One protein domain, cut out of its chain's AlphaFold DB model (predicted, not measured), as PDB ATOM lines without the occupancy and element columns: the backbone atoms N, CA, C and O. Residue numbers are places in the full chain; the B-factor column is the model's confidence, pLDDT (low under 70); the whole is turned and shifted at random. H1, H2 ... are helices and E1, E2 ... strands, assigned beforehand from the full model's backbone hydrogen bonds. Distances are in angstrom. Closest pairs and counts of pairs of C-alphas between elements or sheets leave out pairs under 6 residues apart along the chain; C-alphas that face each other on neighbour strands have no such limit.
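Overview. This is residues 220 to 226 and 245 to 359 of the 1086 residues of the protein "Ubiquitin carboxyl-terminal hydrolase 12" of Vitis vinifera (UniProt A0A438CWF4). A long, strongly twisted and curled sheet, E3, E4, E5 and E8, is covered on part of one face by the hairpin E6 and E7, making a small two-layer sandwich whose sheets are only partly face to face. A separate two-stranded ribbon, E1 and E2, runs past E6, and two very short helices, H1 and H2, lie far from the middle. The printed part has 122 residues with eight named strands and two named helices, in the order E1 E2 H1 E3 E4 E5 E6 E7 E8 H2. The large sheet has the order E3 - E4 - E5 - E8, all antiparallel; the class is mostly strand. The whole is compact, with a radius of gyration of the C-alphas of 15.2 A and spans of 43 by 38 by 24 A.

Along the chain. In the large sheet, E3 holds residues 273 to 275, E4 residues 278 to 289 over 30.7 A, E5 residues 292 to 302 over 30.4 A, and E8 residues 347 to 355 over 20.6 A. C-alpha 278, where E4 begins, is at (-0.978, -25.704, 125.131). E4 bends by 66 degrees at residue 286. E6 holds residues 310 to 318 over 24.4 A, and E7 residues 328 to 336 over 24.3 A, with a bend of 55 degrees at residue 333. E1 is residues 220 to 224, 13.3 A long, beginning with C-alpha 220 at (6.505, -8.068, 131.461), and E2 is residues 248 to 253, 16.6 A long. H1 is residues 256 to 259, 5.1 A long. H2 is residues 356 to 359, 5.2 A long, and ends with C-alpha 359 at (14.810, -2.753, 114.568).

Arrangement. E3, E4 and E5 form a meander, each strand the antiparallel neighbour of the one before. In the hairpin E3 and E4, N 273 and O 280 are 2.9 A apart, within hydrogen-bond range. In the hairpin E4 and E5, at 162 degrees, N 283 and O 298 are within range at 2.8 A. Residues 268 to 269 also pair, antiparallel, with residues 283 to 284 of E4. E8, an edge strand, is the antiparallel neighbour of E5 at 158 degrees, with N 299 and O 348 at 2.8 A. From edge to edge the strands' lines turn by 70 degrees. This sheet and the hairpin E6 and E7 form a sandwich, two sheets face to face, 8.4 A centre to centre where they face each other, with strands at 38 degrees. Between E6 and E7, N 314 and O 332 are 2.9 A apart. The closest C-alphas of E7 and E8 are those of Gly 334 and Leu 348, 6.5 A apart. E2 and E6 are near each other, with 12 pairs of C-alphas within 10 A. In the antiparallel pair E1 and E2, N 222 and O 250 are 2.9 A apart. H2 is on the large sheet, only just above its level at a height over the sheet of 4.0 A, and over none of its strands; the closest C-alphas of H2 and E5 are those of Met 356 and Tyr 294, 4.8 A apart. H1 is not on that sheet, and H1 and H2 are apart. Both helices are too short for an O i to N i+4 pair, and each has its one O i to N i+3 pair within range.

Size, cuts and confidence. The two C-alphas farthest apart are those of Gly 324 and Thr 340, 46.7 A. Residues 227 to 244 are not printed, and C-alphas 226 and 245 are 11.9 A apart across this cut, which falls in the link E1 to E2. The link H1 to E3, residues 260 to 272, is long. The mean pLDDT of the printed part is 76.4; 30 residues are under 70, among them residues 302 to 311, 322 to 326 and 337 to 346.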
ATOM      1  N   SER A 220       7.874  -7.943 130.967       88.31
ATOM      2  CA  SER A 220       6.505  -8.068 131.461       88.31
ATOM      3  C   SER A 220       5.643  -8.669 130.365       88.31
ATOM      4  O   SER A 220       5.761  -8.268 129.203       88.31
ATOM      5  N   LEU A 221       4.779  -9.607 130.739       88.25
ATOM      6  CA  LEU A 221       3.809 -10.240 129.858       88.25
ATOM      7  C   LEU A 221       2.405  -9.818 130.299       88.25
ATOM      8  O   LEU A 221       2.079  -9.916 131.479       88.25
ATOM      9  N   THR A 222       1.585  -9.346 129.366       85.69
ATOM     10  CA  THR A 222       0.193  -8.950 129.624       85.69
ATOM     11  C   THR A 222      -0.734  -9.613 128.616       85.69
ATOM     12  O   THR A 222      -0.431  -9.621 127.422       85.69
ATOM     13  N   VAL A 223      -1.865 -10.132 129.091       81.44
ATOM     14  CA  VAL A 223      -2.903 -10.773 128.273       81.44
ATOM     15  C   VAL A 223      -4.137  -9.874 128.261       81.44
ATOM     16  O   VAL A 223      -4.543  -9.383 129.312       81.44
ATOM     17  N   SER A 224      -4.722  -9.660 127.086       74.12
ATOM     18  CA  SER A 224      -5.981  -8.935 126.895       74.12
ATOM     19  C   SER A 224      -6.923  -9.769 126.028       74.12
ATOM     20  O   SER A 224      -6.549 -10.175 124.925       74.12
ATOM     21  N   GLN A 225      -8.130 -10.017 126.530       60.44
ATOM     22  CA  GLN A 225      -9.226 -10.629 125.777       60.44
ATOM     23  C   GLN A 225     -10.093  -9.526 125.169       60.44
ATOM     24  O   GLN A 225     -10.408  -8.557 125.860       60.44
ATOM     25  N   ASP A 226     -10.521  -9.700 123.920       45.25
ATOM     26  CA  ASP A 226     -11.428  -8.774 123.233       45.25
ATOM     27  C   ASP A 226     -12.894  -9.074 123.620       45.25
ATOM     28  O   ASP A 226     -13.742  -9.373 122.783       45.25
ATOM     29  N   LEU A 245      -8.840 -19.871 124.096       53.91
ATOM     30  CA  LEU A 245      -8.709 -20.316 122.704       53.91
ATOM     31  C   LEU A 245      -8.209 -19.188 121.788       53.91
ATOM     32  O   LEU A 245      -7.500 -19.451 120.817       53.91
ATOM     33  N   ASP A 246      -8.537 -17.942 122.125       61.50
ATOM     34  CA  ASP A 246      -8.134 -16.724 121.433       61.50
ATOM     35  C   ASP A 246      -7.819 -15.580 122.418       61.50
ATOM     36  O   ASP A 246      -8.275 -15.550 123.562       61.50
ATOM     37  N   GLY A 247      -6.986 -14.630 121.986       71.06
ATOM     38  CA  GLY A 247      -6.617 -13.464 122.788       71.06
ATOM     39  C   GLY A 247      -5.314 -12.804 122.342       71.06
ATOM     40  O   GLY A 247      -4.495 -13.391 121.631       71.06
ATOM     41  N   ARG A 248      -5.095 -11.561 122.780       82.50
ATOM     42  CA  ARG A 248      -3.867 -10.804 122.508       82.50
ATOM     43  C   ARG A 248      -2.899 -10.929 123.682       82.50
ATOM     44  O   ARG A 248      -3.226 -10.587 124.814       82.50
ATOM     45  N   ILE A 249      -1.669 -11.340 123.387       87.25
ATOM     46  CA  ILE A 249      -0.579 -11.451 124.363       87.25
ATOM     47  C   ILE A 249       0.521 -10.463 123.977       87.25
ATOM     48  O   ILE A 249       1.040 -10.497 122.865       87.25
ATOM     49  N   THR A 250       0.867  -9.561 124.896       88.94
ATOM     50  CA  THR A 250       1.894  -8.531 124.694       88.94
ATOM     51  C   THR A 250       3.073  -8.792 125.621       88.94
ATOM     52  O   THR A 250       2.945  -8.708 126.842       88.94
ATOM     53  N   TRP A 251       4.234  -9.085 125.036       92.56
ATOM     54  CA  TRP A 251       5.510  -9.182 125.740       92.56
ATOM     55  C   TRP A 251       6.285  -7.872 125.567       92.56
ATOM     56  O   TRP A 251       6.470  -7.402 124.446       92.56
ATOM     57  N   ARG A 252       6.715  -7.256 126.672       90.56
ATOM     58  CA  ARG A 252       7.440  -5.977 126.681       90.56
ATOM     59  C   ARG A 252       8.776  -6.136 127.395       90.56
ATOM     60  O   ARG A 252       8.793  -6.454 128.581       90.56
ATOM     61  N   LEU A 253       9.869  -5.850 126.691       90.62
ATOM     62  CA  LEU A 253      11.220  -5.752 127.247       90.62
ATOM     63  C   LEU A 253      11.493  -4.298 127.647       90.62
ATOM     64  O   LEU A 253      11.309  -3.406 126.822       90.62
ATOM     65  N   LYS A 254      11.909  -4.047 128.895       89.38
ATOM     66  CA  LYS A 254      12.112  -2.682 129.419       89.38
ATOM     67  C   LYS A 254      13.581  -2.241 129.404       89.38
ATOM     68  O   LYS A 254      13.842  -1.063 129.213       89.38
ATOM     69  N   ASN A 255      14.529  -3.174 129.543       89.06
ATOM     70  CA  ASN A 255      15.979  -2.916 129.539       89.06
ATOM     71  C   ASN A 255      16.716  -3.600 128.366       89.06
ATOM     72  O   ASN A 255      17.847  -4.056 128.512       89.06
ATOM     73  N   PHE A 256      16.087  -3.689 127.186       87.00
ATOM     74  CA  PHE A 256      16.647  -4.407 126.026       87.00
ATOM     75  C   PHE A 256      18.046  -3.920 125.596       87.00
ATOM     76  O   PHE A 256      18.827  -4.713 125.080       87.00
ATOM     77  N   VAL A 257      18.401  -2.656 125.868       84.00
ATOM     78  CA  VAL A 257      19.739  -2.093 125.593       84.00
ATOM     79  C   VAL A 257      20.852  -2.890 126.290       84.00
ATOM     80  O   VAL A 257      21.830  -3.246 125.641       84.00
ATOM     81  N   VAL A 258      20.659  -3.287 127.554       83.50
ATOM     82  CA  VAL A 258      21.600  -4.116 128.345       83.50
ATOM     83  C   VAL A 258      21.860  -5.485 127.693       83.50
ATOM     84  O   VAL A 258      22.924  -6.085 127.862       83.50
ATOM     85  N   PHE A 259      20.886  -5.958 126.911       86.25
ATOM     86  CA  PHE A 259      20.905  -7.224 126.181       86.25
ATOM     87  C   PHE A 259      21.236  -7.066 124.687       86.25
ATOM     88  O   PHE A 259      21.301  -8.073 123.989       86.25
ATOM     89  N   LYS A 260      21.492  -5.851 124.178       81.81
ATOM     90  CA  LYS A 260      21.737  -5.569 122.746       81.81
ATOM     91  C   LYS A 260      22.920  -6.359 122.172       81.81
ATOM     92  O   LYS A 260      22.856  -6.794 121.022       81.81
ATOM     93  N   ASP A 261      23.966  -6.560 122.973       79.69
ATOM     94  CA  ASP A 261      25.132  -7.374 122.612       79.69
ATOM     95  C   ASP A 261      24.915  -8.867 122.861       79.69
ATOM     96  O   ASP A 261      25.231  -9.672 121.993       79.69
ATOM     97  N   ILE A 262      24.296  -9.238 123.985       82.06
ATOM     98  CA  ILE A 262      23.907 -10.627 124.297       82.06
ATOM     99  C   ILE A 262      23.022 -11.209 123.181       82.06
ATOM    100  O   ILE A 262      23.206 -12.341 122.747       82.06
ATOM    101  N   PHE A 263      22.116 -10.398 122.637       84.88
ATOM    102  CA  PHE A 263      21.216 -10.753 121.543       84.88
ATOM    103  C   PHE A 263      21.928 -11.055 120.206       84.88
ATOM    104  O   PHE A 263      21.298 -11.572 119.284       84.88
ATOM    105  N   LYS A 264      23.237 -10.767 120.084       81.94
ATOM    106  CA  LYS A 264      24.082 -11.177 118.943       81.94
ATOM    107  C   LYS A 264      24.334 -12.679 118.909       81.94
ATOM    108  O   LYS A 264      24.426 -13.242 117.825       81.94
ATOM    109  N   THR A 265      24.445 -13.321 120.068       79.38
ATOM    110  CA  THR A 265      24.803 -14.744 120.190       79.38
ATOM    111  C   THR A 265      23.735 -15.574 120.899       79.38
ATOM    112  O   THR A 265      23.707 -16.792 120.737       79.38
ATOM    113  N   GLN A 266      22.839 -14.939 121.660       83.81
ATOM    114  CA  GLN A 266      21.923 -15.609 122.579       83.81
ATOM    115  C   GLN A 266      20.450 -15.274 122.299       83.81
ATOM    116  O   GLN A 266      20.076 -14.175 121.881       83.81
ATOM    117  N   LYS A 267      19.592 -16.259 122.566       89.06
ATOM    118  CA  LYS A 267      18.143 -16.233 122.328       89.06
ATOM    119  C   LYS A 267      17.398 -15.766 123.579       89.06
ATOM    120  O   LYS A 267      17.477 -16.424 124.619       89.06
ATOM    121  N   LEU A 268      16.636 -14.678 123.474       90.75
ATOM    122  CA  LEU A 268      15.765 -14.201 124.553       90.75
ATOM    123  C   LEU A 268      14.419 -14.934 124.499       90.75
ATOM    124  O   LEU A 268      13.864 -15.176 123.426       90.75
ATOM    125  N   VAL A 269      13.886 -15.285 125.669       90.25
ATOM    126  CA  VAL A 269      12.698 -16.142 125.811       90.25
ATOM    127  C   VAL A 269      11.726 -15.516 126.806       90.25
ATOM    128  O   VAL A 269      12.147 -15.102 127.890       90.25
ATOM    129  N   SER A 270      10.438 -15.463 126.468       91.56
ATOM    130  CA  SER A 270       9.364 -14.927 127.316       91.56
ATOM    131  C   SER A 270       8.987 -15.865 128.478       91.56
ATOM    132  O   SER A 270       9.374 -17.042 128.477       91.56
ATOM    133  N   PRO A 271       8.187 -15.400 129.458       88.81
ATOM    134  CA  PRO A 271       7.474 -16.288 130.370       88.81
ATOM    135  C   PRO A 271       6.529 -17.195 129.571       88.81
ATOM    136  O   PRO A 271       6.102 -16.832 128.468       88.81
ATOM    137  N   ALA A 272       6.210 -18.372 130.112       86.25
ATOM    138  CA  ALA A 272       5.251 -19.281 129.485       86.25
ATOM    139  C   ALA A 272       3.806 -18.824 129.727       86.25
ATOM    140  O   ALA A 272       3.445 -18.449 130.842       86.25
ATOM    141  N   PHE A 273       2.981 -18.903 128.688       85.12
ATOM    142  CA  PHE A 273       1.550 -18.611 128.709       85.12
ATOM    143  C   PHE A 273       0.767 -19.791 128.129       85.12
ATOM    144  O   PHE A 273       1.336 -20.625 127.430       85.12
ATOM    145  N   GLN A 274      -0.523 -19.892 128.452       78.75
ATOM    146  CA  GLN A 274      -1.391 -20.938 127.904       78.75
ATOM    147  C   GLN A 274      -2.163 -20.404 126.692       78.75
ATOM    148  O   GLN A 274      -2.551 -19.235 126.679       78.75
ATOM    149  N   VAL A 275      -2.371 -21.263 125.697       72.38
ATOM    150  CA  VAL A 275      -3.253 -21.060 124.540       72.38
ATOM    151  C   VAL A 275      -4.082 -22.336 124.413       72.38
ATOM    152  O   VAL A 275      -3.559 -23.383 124.024       72.38
ATOM    153  N   GLY A 276      -5.341 -22.280 124.853       72.25
ATOM    154  CA  GLY A 276      -6.083 -23.473 125.272       72.25
ATOM    155  C   GLY A 276      -5.249 -24.330 126.235       72.25
ATOM    156  O   GLY A 276      -4.615 -23.815 127.155       72.25
ATOM    157  N   GLU A 277      -5.167 -25.630 125.956       70.06
ATOM    158  CA  GLU A 277      -4.383 -26.598 126.737       70.06
ATOM    159  C   GLU A 277      -2.858 -26.549 126.487       70.06
ATOM    160  O   GLU A 277      -2.107 -27.303 127.106       70.06
ATOM    161  N   CYS A 278      -2.377 -25.714 125.558       72.06
ATOM    162  CA  CYS A 278      -0.978 -25.704 125.131       72.06
ATOM    163  C   CYS A 278      -0.163 -24.584 125.796       72.06
ATOM    164  O   CYS A 278      -0.456 -23.397 125.651       72.06
ATOM    165  N   SER A 279       0.918 -24.968 126.480       81.25
ATOM    166  CA  SER A 279       1.860 -24.052 127.134       81.25
ATOM    167  C   SER A 279       2.929 -23.593 126.137       81.25
ATOM    168  O   SER A 279       3.709 -24.403 125.634       81.25
ATOM    169  N   VAL A 280       2.966 -22.296 125.826       83.31
ATOM    170  CA  VAL A 280       3.760 -21.705 124.733       83.31
ATOM    171  C   VAL A 280       4.603 -20.529 125.246       83.31
ATOM    172  O   VAL A 280       4.276 -19.888 126.247       83.31
ATOM    173  N   ARG A 281       5.728 -20.246 124.579       87.94
ATOM    174  CA  ARG A 281       6.585 -19.068 124.805       87.94
ATOM    175  C   ARG A 281       6.897 -18.357 123.495       87.94
ATOM    176  O   ARG A 281       7.130 -19.013 122.487       87.94
ATOM    177  N   ILE A 282       6.969 -17.027 123.541       90.94
ATOM    178  CA  ILE A 282       7.589 -16.218 122.489       90.94
ATOM    179  C   ILE A 282       9.104 -16.275 122.686       90.94
ATOM    180  O   ILE A 282       9.620 -16.081 123.789       90.94
ATOM    181  N   CYS A 283       9.812 -16.505 121.593       91.00
ATOM    182  CA  CYS A 283      11.257 -16.587 121.516       91.00
ATOM    183  C   CYS A 283      11.759 -15.635 120.428       91.00
ATOM    184  O   CYS A 283      11.184 -15.573 119.341       91.00
ATOM    185  N   ILE A 284      12.843 -14.909 120.711       92.56
ATOM    186  CA  ILE A 284      13.508 -14.023 119.747       92.56
ATOM    187  C   ILE A 284      15.015 -14.261 119.740       92.56
ATOM    188  O   ILE A 284      15.630 -14.484 120.783       92.56
ATOM    189  N   TYR A 285      15.617 -14.202 118.558       91.31
ATOM    190  CA  TYR A 285      17.056 -14.383 118.342       91.31
ATOM    191  C   TYR A 285      17.487 -13.673 117.054       91.31
ATOM    192  O   TYR A 285      16.635 -13.249 116.269       91.31
ATOM    193  N   ARG A 286      18.795 -13.531 116.827       90.38
ATOM    194  CA  ARG A 286      19.334 -13.102 115.530       90.38
ATOM    195  C   ARG A 286      19.656 -14.294 114.638       90.38
ATOM    196  O   ARG A 286      20.063 -15.350 115.118       90.38
ATOM    197  N   SER A 287      19.486 -14.102 113.338       89.44
ATOM    198  CA  SER A 287      19.815 -15.059 112.282       89.44
ATOM    199  C   SER A 287      20.507 -14.353 111.117       89.44
ATOM    200  O   SER A 287      20.421 -13.132 110.964       89.44
ATOM    201  N   TRP A 288      21.174 -15.135 110.269       89.56
ATOM    202  CA  TRP A 288      21.837 -14.655 109.061       89.56
ATOM    203  C   TRP A 288      21.363 -15.470 107.864       89.56
ATOM    204  O   TRP A 288      21.515 -16.690 107.843       89.56
ATOM    205  N   ILE A 289      20.800 -14.790 106.867       82.69
ATOM    206  CA  ILE A 289      20.317 -15.396 105.623       82.69
ATOM    207  C   ILE A 289      20.917 -14.596 104.471       82.69
ATOM    208  O   ILE A 289      20.713 -13.387 104.378       82.69
ATOM    209  N   ASN A 290      21.689 -15.265 103.611       83.81
ATOM    210  CA  ASN A 290      22.371 -14.668 102.455       83.81
ATOM    211  C   ASN A 290      23.185 -13.402 102.806       83.81
ATOM    212  O   ASN A 290      23.174 -12.414 102.078       83.81
ATOM    213  N   GLY A 291      23.861 -13.415 103.961       81.62
ATOM    214  CA  GLY A 291      24.664 -12.294 104.471       81.62
ATOM    215  C   GLY A 291      23.874 -11.168 105.155       81.62
ATOM    216  O   GLY A 291      24.484 -10.289 105.755       81.62
ATOM    217  N   VAL A 292      22.537 -11.198 105.123       83.94
ATOM    218  CA  VAL A 292      21.673 -10.210 105.785       83.94
ATOM    219  C   VAL A 292      21.274 -10.706 107.178       83.94
ATOM    220  O   VAL A 292      20.871 -11.857 107.342       83.94
ATOM    221  N   GLU A 293      21.378  -9.828 108.177       88.94
ATOM    222  CA  GLU A 293      21.007 -10.109 109.569       88.94
ATOM    223  C   GLU A 293      19.511  -9.834 109.820       88.94
ATOM    224  O   GLU A 293      19.011  -8.741 109.526       88.94
ATOM    225  N   TYR A 294      18.805 -10.800 110.412       90.44
ATOM    226  CA  TYR A 294      17.386 -10.698 110.760       90.44
ATOM    227  C   TYR A 294      17.150 -10.898 112.262       90.44
ATOM    228  O   TYR A 294      17.769 -11.742 112.908       90.44
ATOM    229  N   LEU A 295      16.194 -10.143 112.805       91.62
ATOM    230  CA  LEU A 295      15.398 -10.576 113.946       91.62
ATOM    231  C   LEU A 295      14.607 -11.804 113.484       91.62
ATOM    232  O   LEU A 295      13.829 -11.716 112.534       91.62
ATOM    233  N   SER A 296      14.792 -12.922 114.174       91.75
ATOM    234  CA  SER A 296      13.960 -14.121 114.088       91.75
ATOM    235  C   SER A 296      12.972 -14.165 115.246       91.75
ATOM    236  O   SER A 296      13.291 -13.729 116.357       91.75
ATOM    237  N   MET A 297      11.787 -14.725 115.005       92.19
ATOM    238  CA  MET A 297      10.760 -14.908 116.034       92.19
ATOM    239  C   MET A 297      10.116 -16.291 115.916       92.19
ATOM    240  O   MET A 297       9.640 -16.660 114.842       92.19
ATOM    241  N   SER A 298      10.060 -17.030 117.025       89.31
ATOM    242  CA  SER A 298       9.366 -18.318 117.147       89.31
ATOM    243  C   SER A 298       8.380 -18.318 118.315       89.31
ATOM    244  O   SER A 298       8.602 -17.685 119.348       89.31
ATOM    245  N   LEU A 299       7.283 -19.052 118.150       87.94
ATOM    246  CA  LEU A 299       6.494 -19.599 119.242       87.94
ATOM    247  C   LEU A 299       6.984 -21.020 119.516       87.94
ATOM    248  O   LEU A 299       7.085 -21.834 118.599       87.94
ATOM    249  N   GLU A 300       7.290 -21.316 120.772       85.94
ATOM    250  CA  GLU A 300       7.816 -22.612 121.192       85.94
ATOM    251  C   GLU A 300       6.959 -23.228 122.286       85.94
ATOM    252  O   GLU A 300       6.756 -22.648 123.357       85.94
ATOM    253  N   GLY A 301       6.484 -24.434 121.997       78.06
ATOM    254  CA  GLY A 301       5.748 -25.270 122.922       78.06
ATOM    255  C   GLY A 301       6.595 -25.764 124.090       78.06
ATOM    256  O   GLY A 301       7.828 -25.831 124.042       78.06
ATOM    257  N   ARG A 302       5.916 -26.114 125.178       67.81
ATOM    258  CA  ARG A 302       6.515 -26.585 126.421       67.81
ATOM    259  C   ARG A 302       5.604 -27.632 127.060       67.81
ATOM    260  O   ARG A 302       4.417 -27.387 127.203       67.81
ATOM    261  N   GLU A 303       6.187 -28.732 127.541       60.62
ATOM    262  CA  GLU A 303       5.493 -29.723 128.389       60.62
ATOM    263  C   GLU A 303       4.220 -30.319 127.721       60.62
ATOM    264  O   GLU A 303       3.137 -30.298 128.296       60.62
ATOM    265  N   PHE A 304       4.354 -30.882 126.507       56.38
ATOM    266  CA  PHE A 304       3.281 -31.644 125.843       56.38
ATOM    267  C   PHE A 304       3.042 -33.013 126.493       56.38
ATOM    268  O   PHE A 304       3.978 -33.789 126.684       56.38
ATOM    269  N   THR A 305       1.775 -33.364 126.727       53.00
ATOM    270  CA  THR A 305       1.350 -34.767 126.858       53.00
ATOM    271  C   THR A 305       1.349 -35.423 125.470       53.00
ATOM    272  O   THR A 305       0.788 -34.818 124.552       53.00
ATOM    273  N   PRO A 306       1.909 -36.633 125.287       50.81
ATOM    274  CA  PRO A 306       2.144 -37.215 123.957       50.81
ATOM    275  C   PRO A 306       0.872 -37.407 123.113       50.81
ATOM    276  O   PRO A 306       0.933 -37.322 121.889       50.81
ATOM    277  N   ASP A 307      -0.282 -37.598 123.754       46.50
ATOM    278  CA  ASP A 307      -1.564 -37.842 123.083       46.50
ATOM    279  C   ASP A 307      -2.222 -36.574 122.504       46.50
ATOM    280  O   ASP A 307      -3.222 -36.660 121.789       46.50
ATOM    281  N   ARG A 308      -1.697 -35.375 122.808       57.31
ATOM    282  CA  ARG A 308      -2.350 -34.094 122.487       57.31
ATOM    283  C   ARG A 308      -1.583 -33.297 121.440       57.31
ATOM    284  O   ARG A 308      -0.375 -33.111 121.520       57.31
ATOM    285  N   ASN A 309      -2.326 -32.820 120.446       60.50
ATOM    286  CA  ASN A 309      -1.816 -32.100 119.286       60.50
ATOM    287  C   ASN A 309      -2.687 -30.863 119.060       60.50
ATOM    288  O   ASN A 309      -3.854 -31.004 118.697       60.50
ATOM    289  N   CYS A 310      -2.137 -29.665 119.260       63.94
ATOM    290  CA  CYS A 310      -2.869 -28.415 119.070       63.94
ATOM    291  C   CYS A 310      -2.433 -27.726 117.771       63.94
ATOM    292  O   CYS A 310      -1.243 -27.545 117.509       63.94
ATOM    293  N   TRP A 311      -3.407 -27.329 116.951       67.38
ATOM    294  CA  TRP A 311      -3.177 -26.363 115.879       67.38
ATOM    295  C   TRP A 311      -3.292 -24.956 116.455       67.38
ATOM    296  O   TRP A 311      -4.272 -24.636 117.122       67.38
ATOM    297  N   CYS A 312      -2.301 -24.115 116.181       70.44
ATOM    298  CA  CYS A 312      -2.288 -22.715 116.572       70.44
ATOM    299  C   CYS A 312      -2.283 -21.849 115.309       70.44
ATOM    300  O   CYS A 312      -1.407 -22.010 114.460       70.44
ATOM    301  N   LEU A 313      -3.255 -20.940 115.188       73.19
ATOM    302  CA  LEU A 313      -3.248 -19.819 114.245       73.19
ATOM    303  C   LEU A 313      -2.818 -18.577 115.027       73.19
ATOM    304  O   LEU A 313      -3.425 -18.265 116.048       73.19
ATOM    305  N   PHE A 314      -1.782 -17.874 114.573       77.81
ATOM    306  CA  PHE A 314      -1.190 -16.791 115.352       77.81
ATOM    307  C   PHE A 314      -0.647 -15.641 114.496       77.81
ATOM    308  O   PHE A 314      -0.090 -15.831 113.412       77.81
ATOM    309  N   ARG A 315      -0.757 -14.424 115.040       82.38
ATOM    310  CA  ARG A 315      -0.107 -13.211 114.534       82.38
ATOM    311  C   ARG A 315       0.952 -12.763 115.534       82.38
ATOM    312  O   ARG A 315       0.608 -12.305 116.621       82.38
ATOM    313  N   VAL A 316       2.227 -12.825 115.159       85.06
ATOM    314  CA  VAL A 316       3.291 -12.161 115.929       85.06
ATOM    315  C   VAL A 316       3.422 -10.736 115.409       85.06
ATOM    316  O   VAL A 316       3.441 -10.532 114.198       85.06
ATOM    317  N   SER A 317       3.462  -9.756 116.316       85.56
ATOM    318  CA  SER A 317       3.562  -8.327 115.988       85.56
ATOM    319  C   SER A 317       4.656  -7.655 116.820       85.56
ATOM    320  O   SER A 317       4.681  -7.797 118.041       85.56
ATOM    321  N   VAL A 318       5.529  -6.880 116.174       88.00
ATOM    322  CA  VAL A 318       6.482  -5.975 116.831       88.00
ATOM    323  C   VAL A 318       5.845  -4.588 116.871       88.00
ATOM    324  O   VAL A 318       5.642  -3.940 115.842       88.00
ATOM    325  N   LEU A 319       5.483  -4.163 118.081       82.62
ATOM    326  CA  LEU A 319       4.759  -2.919 118.326       82.62
ATOM    327  C   LEU A 319       5.726  -1.730 118.313       82.62
ATOM    328  O   LEU A 319       6.629  -1.653 119.147       82.62
ATOM    329  N   ASN A 320       5.515  -0.785 117.398       78.25
ATOM    330  CA  ASN A 320       6.235   0.483 117.413       78.25
ATOM    331  C   ASN A 320       5.793   1.319 118.628       78.25
ATOM    332  O   ASN A 320       4.598   1.442 118.896       78.25
ATOM    333  N   GLN A 321       6.756   1.870 119.370       70.12
ATOM    334  CA  GLN A 321       6.490   2.686 120.562       70.12
ATOM    335  C   GLN A 321       6.221   4.161 120.221       70.12
ATOM    336  O   GLN A 321       5.635   4.875 121.032       70.12
ATOM    337  N   LYS A 322       6.614   4.618 119.023       67.56
ATOM    338  CA  LYS A 322       6.296   5.958 118.511       67.56
ATOM    339  C   LYS A 322       4.858   5.927 117.947       67.56
ATOM    340  O   LYS A 322       4.612   5.158 117.012       67.56
ATOM    341  N   PRO A 323       3.896   6.709 118.477       47.00
ATOM    342  CA  PRO A 323       2.522   6.707 117.971       47.00
ATOM    343  C   PRO A 323       2.468   7.191 116.515       47.00
ATOM    344  O   PRO A 323       3.258   8.035 116.099       47.00
ATOM    345  N   GLY A 324       1.538   6.642 115.730       48.62
ATOM    346  CA  GLY A 324       1.382   6.972 114.306       48.62
ATOM    347  C   GLY A 324       2.396   6.315 113.358       48.62
ATOM    348  O   GLY A 324       2.333   6.569 112.158       48.62
ATOM    349  N   LEU A 325       3.306   5.462 113.847       53.66
ATOM    350  CA  LEU A 325       4.166   4.632 112.996       53.66
ATOM    351  C   LEU A 325       3.665   3.186 112.901       53.66
ATOM    352  O   LEU A 325       3.155   2.614 113.866       53.66
ATOM    353  N   ASN A 326       3.860   2.588 111.725       50.66
ATOM    354  CA  ASN A 326       3.420   1.231 111.413       50.66
ATOM    355  C   ASN A 326       4.025   0.186 112.366       50.66
ATOM    356  O   ASN A 326       5.225   0.190 112.657       50.66
ATOM    357  N   GLN A 327       3.177  -0.741 112.811       74.00
ATOM    358  CA  GLN A 327       3.570  -1.951 113.532       74.00
ATOM    359  C   GLN A 327       3.832  -3.063 112.513       74.00
ATOM    360  O   GLN A 327       3.051  -3.243 111.580       74.00
ATOM    361  N   PHE A 328       4.916  -3.815 112.683       75.50
ATOM    362  CA  PHE A 328       5.243  -4.920 111.782       75.50
ATOM    363  C   PHE A 328       4.662  -6.228 112.320       75.50
ATOM    364  O   PHE A 328       4.827  -6.517 113.504       75.50
ATOM    365  N   TYR A 329       4.039  -7.043 111.467       84.56
ATOM    366  CA  TYR A 329       3.531  -8.358 111.855       84.56
ATOM    367  C   TYR A 329       3.705  -9.407 110.750       84.56
ATOM    368  O   TYR A 329       3.691  -9.079 109.564       84.56
ATOM    369  N   LYS A 330       3.811 -10.679 111.150       76.75
ATOM    370  CA  LYS A 330       3.600 -11.843 110.272       76.75
ATOM    371  C   LYS A 330       2.517 -12.744 110.885       76.75
ATOM    372  O   LYS A 330       2.372 -12.821 112.108       76.75
ATOM    373  N   GLU A 331       1.749 -13.416 110.031       79.25
ATOM    374  CA  GLU A 331       0.715 -14.392 110.410       79.25
ATOM    375  C   GLU A 331       1.129 -15.786 109.942       79.25
ATOM    376  O   GLU A 331       1.585 -15.944 108.809       79.25
ATOM    377  N   SER A 332       0.982 -16.792 110.801       76.12
ATOM    378  CA  SER A 332       1.221 -18.195 110.456       76.12
ATOM    379  C   SER A 332       0.246 -19.100 111.201       76.12
ATOM    380  O   SER A 332      -0.448 -18.682 112.131       76.12
ATOM    381  N   TYR A 333       0.177 -20.349 110.766       77.25
ATOM    382  CA  TYR A 333      -0.521 -21.417 111.455       77.25
ATOM    383  C   TYR A 333       0.323 -22.685 111.400       77.25
ATOM    384  O   TYR A 333       1.035 -22.932 110.428       77.25
ATOM    385  N   GLY A 334       0.238 -23.507 112.438       68.88
ATOM    386  CA  GLY A 334       0.976 -24.760 112.496       68.88
ATOM    387  C   GLY A 334       0.488 -25.664 113.613       68.88
ATOM    388  O   GLY A 334      -0.296 -25.256 114.471       68.88
ATOM    389  N   ARG A 335       0.952 -26.909 113.580       71.69
ATOM    390  CA  ARG A 335       0.689 -27.914 114.606       71.69
ATOM    391  C   ARG A 335       1.853 -27.942 115.582       71.69
ATOM    392  O   ARG A 335       2.996 -28.070 115.166       71.69
ATOM    393  N   PHE A 336       1.534 -27.883 116.862       70.75
ATOM    394  CA  PHE A 336       2.436 -28.261 117.933       70.75
ATOM    395  C   PHE A 336       2.177 -29.724 118.321       70.75
ATOM    396  O   PHE A 336       1.025 -30.112 118.546       70.75
ATOM    397  N   GLY A 337       3.234 -30.531 118.411       60.47
ATOM    398  CA  GLY A 337       3.151 -31.917 118.876       60.47
ATOM    399  C   GLY A 337       4.481 -32.675 118.761       60.47
ATOM    400  O   GLY A 337       5.453 -32.136 118.231       60.47
ATOM    401  N   PRO A 338       4.550 -33.920 119.261       52.81
ATOM    402  CA  PRO A 338       5.729 -34.768 119.111       52.81
ATOM    403  C   PRO A 338       5.849 -35.305 117.674       52.81
ATOM    404  O   PRO A 338       4.993 -36.060 117.211       52.81
ATOM    405  N   ASP A 339       6.931 -34.948 116.977       47.81
ATOM    406  CA  ASP A 339       7.254 -35.500 115.655       47.81
ATOM    407  C   ASP A 339       7.710 -36.962 115.759       47.81
ATOM    408  O   ASP A 339       8.660 -37.282 116.476       47.81
ATOM    409  N   THR A 340       7.119 -37.852 114.955       43.00
ATOM    410  CA  THR A 340       7.514 -39.276 114.897       43.00
ATOM    411  C   THR A 340       8.925 -39.499 114.348       43.00
ATOM    412  O   THR A 340       9.464 -40.594 114.476       43.00
ATOM    413  N   ASN A 341       9.518 -38.472 113.729       42.38
ATOM    414  CA  ASN A 341      10.787 -38.546 113.004       42.38
ATOM    415  C   ASN A 341      11.917 -37.730 113.668       42.38
ATOM    416  O   ASN A 341      12.976 -37.570 113.067       42.38
ATOM    417  N   GLY A 342      11.712 -37.210 114.887       41.19
ATOM    418  CA  GLY A 342      12.762 -36.529 115.661       41.19
ATOM    419  C   GLY A 342      13.139 -35.116 115.190       41.19
ATOM    420  O   GLY A 342      14.261 -34.681 115.440       41.19
ATOM    421  N   GLY A 343      12.232 -34.416 114.502       39.03
ATOM    422  CA  GLY A 343      12.371 -32.994 114.162       39.03
ATOM    423  C   GLY A 343      11.877 -32.051 115.269       39.03
ATOM    424  O   GLY A 343      11.202 -32.469 116.210       39.03
ATOM    425  N   ASP A 344      12.180 -30.755 115.136       47.28
ATOM    426  CA  ASP A 344      11.785 -29.682 116.069       47.28
ATOM    427  C   ASP A 344      10.295 -29.256 115.945       47.28
ATOM    428  O   ASP A 344       9.958 -28.069 116.024       47.28
ATOM    429  N   GLY A 345       9.368 -30.221 115.823       49.34
ATOM    430  CA  GLY A 345       7.901 -30.034 115.736       49.34
ATOM    431  C   GLY A 345       7.225 -29.349 116.944       49.34
ATOM    432  O   GLY A 345       6.001 -29.243 117.034       49.34
ATOM    433  N   CYS A 346       8.028 -28.853 117.885       63.75
ATOM    434  CA  CYS A 346       7.624 -28.014 119.010       63.75
ATOM    435  C   CYS A 346       7.816 -26.504 118.754       63.75
ATOM    436  O   CYS A 346       7.483 -25.710 119.636       63.75
ATOM    437  N   SER A 347       8.344 -26.086 117.595       77.06
ATOM    438  CA  SER A 347       8.595 -24.673 117.262       77.06
ATOM    439  C   SER A 347       7.904 -24.233 115.966       77.06
ATOM    440  O   SER A 347       7.933 -24.937 114.962       77.06
ATOM    441  N   LEU A 348       7.276 -23.052 115.984       81.38
ATOM    442  CA  LEU A 348       6.582 -22.451 114.840       81.38
ATOM    443  C   LEU A 348       6.995 -20.980 114.714       81.38
ATOM    444  O   LEU A 348       6.845 -20.216 115.666       81.38
ATOM    445  N   GLY A 349       7.507 -20.543 113.563       85.06
ATOM    446  CA  GLY A 349       7.973 -19.163 113.421       85.06
ATOM    447  C   GLY A 349       8.739 -18.871 112.140       85.06
ATOM    448  O   GLY A 349       8.581 -19.557 111.135       85.06
ATOM    449  N   TRP A 350       9.574 -17.835 112.205       90.56
ATOM    450  CA  TRP A 350      10.295 -17.269 111.070       90.56
ATOM    451  C   TRP A 350      11.754 -16.995 111.422       90.56
ATOM    452  O   TRP A 350      12.042 -16.214 112.335       90.56
ATOM    453  N   ILE A 351      12.657 -17.564 110.623       89.06
ATOM    454  CA  ILE A 351      14.092 -17.238 110.630       89.06
ATOM    455  C   ILE A 351      14.409 -15.911 109.913       89.06
ATOM    456  O   ILE A 351      15.548 -15.459 109.923       89.06
ATOM    457  N   ASP A 352      13.410 -15.288 109.284       89.12
ATOM    458  CA  ASP A 352      13.503 -14.098 108.429       89.12
ATOM    459  C   ASP A 352      12.551 -12.971 108.895       89.12
ATOM    460  O   ASP A 352      12.089 -12.161 108.088       89.12
ATOM    461  N   TYR A 353      12.139 -12.959 110.172       88.31
ATOM    462  CA  TYR A 353      10.968 -12.186 110.614       88.31
ATOM    463  C   TYR A 353      11.055 -10.687 110.264       88.31
ATOM    464  O   TYR A 353      10.138 -10.175 109.629       88.31
ATOM    465  N   MET A 354      12.147 -10.000 110.611       88.31
ATOM    466  CA  MET A 354      12.388  -8.576 110.302       88.31
ATOM    467  C   MET A 354      13.895  -8.341 110.120       88.31
ATOM    468  O   MET A 354      14.680  -8.966 110.823       88.31
ATOM    469  N   LYS A 355      14.347  -7.442 109.233       87.94
ATOM    470  CA  LYS A 355      15.792  -7.141 109.115       87.94
ATOM    471  C   LYS A 355      16.273  -6.394 110.363       87.94
ATOM    472  O   LYS A 355      15.616  -5.454 110.802       87.94
ATOM    473  N   MET A 356      17.433  -6.744 110.923       84.19
ATOM    474  CA  MET A 356      17.925  -6.103 112.158       84.19
ATOM    475  C   MET A 356      18.145  -4.588 112.016       84.19
ATOM    476  O   MET A 356      17.943  -3.845 112.977       84.19
ATOM    477  N   SER A 357      18.465  -4.114 110.808       80.44
ATOM    478  CA  SER A 357      18.562  -2.689 110.465       80.44
ATOM    479  C   SER A 357      17.228  -1.926 110.501       80.44
ATOM    480  O   SER A 357      17.238  -0.702 110.490       80.44
ATOM    481  N   GLN A 358      16.087  -2.622 110.563       76.56
ATOM    482  CA  GLN A 358      14.758  -2.025 110.769       76.56
ATOM    483  C   GLN A 358      14.380  -1.943 112.258       76.56
ATOM    484  O   GLN A 358      13.485  -1.185 112.619       76.56
ATOM    485  N   LEU A 359      15.050  -2.721 113.120       74.81
ATOM    486  CA  LEU A 359      14.810  -2.753 114.568       74.81
ATOM    487  C   LEU A 359      15.711  -1.768 115.334       74.81
ATOM    488  O   LEU A 359      15.330  -1.290 116.400       74.81
TER     489      LEU A 359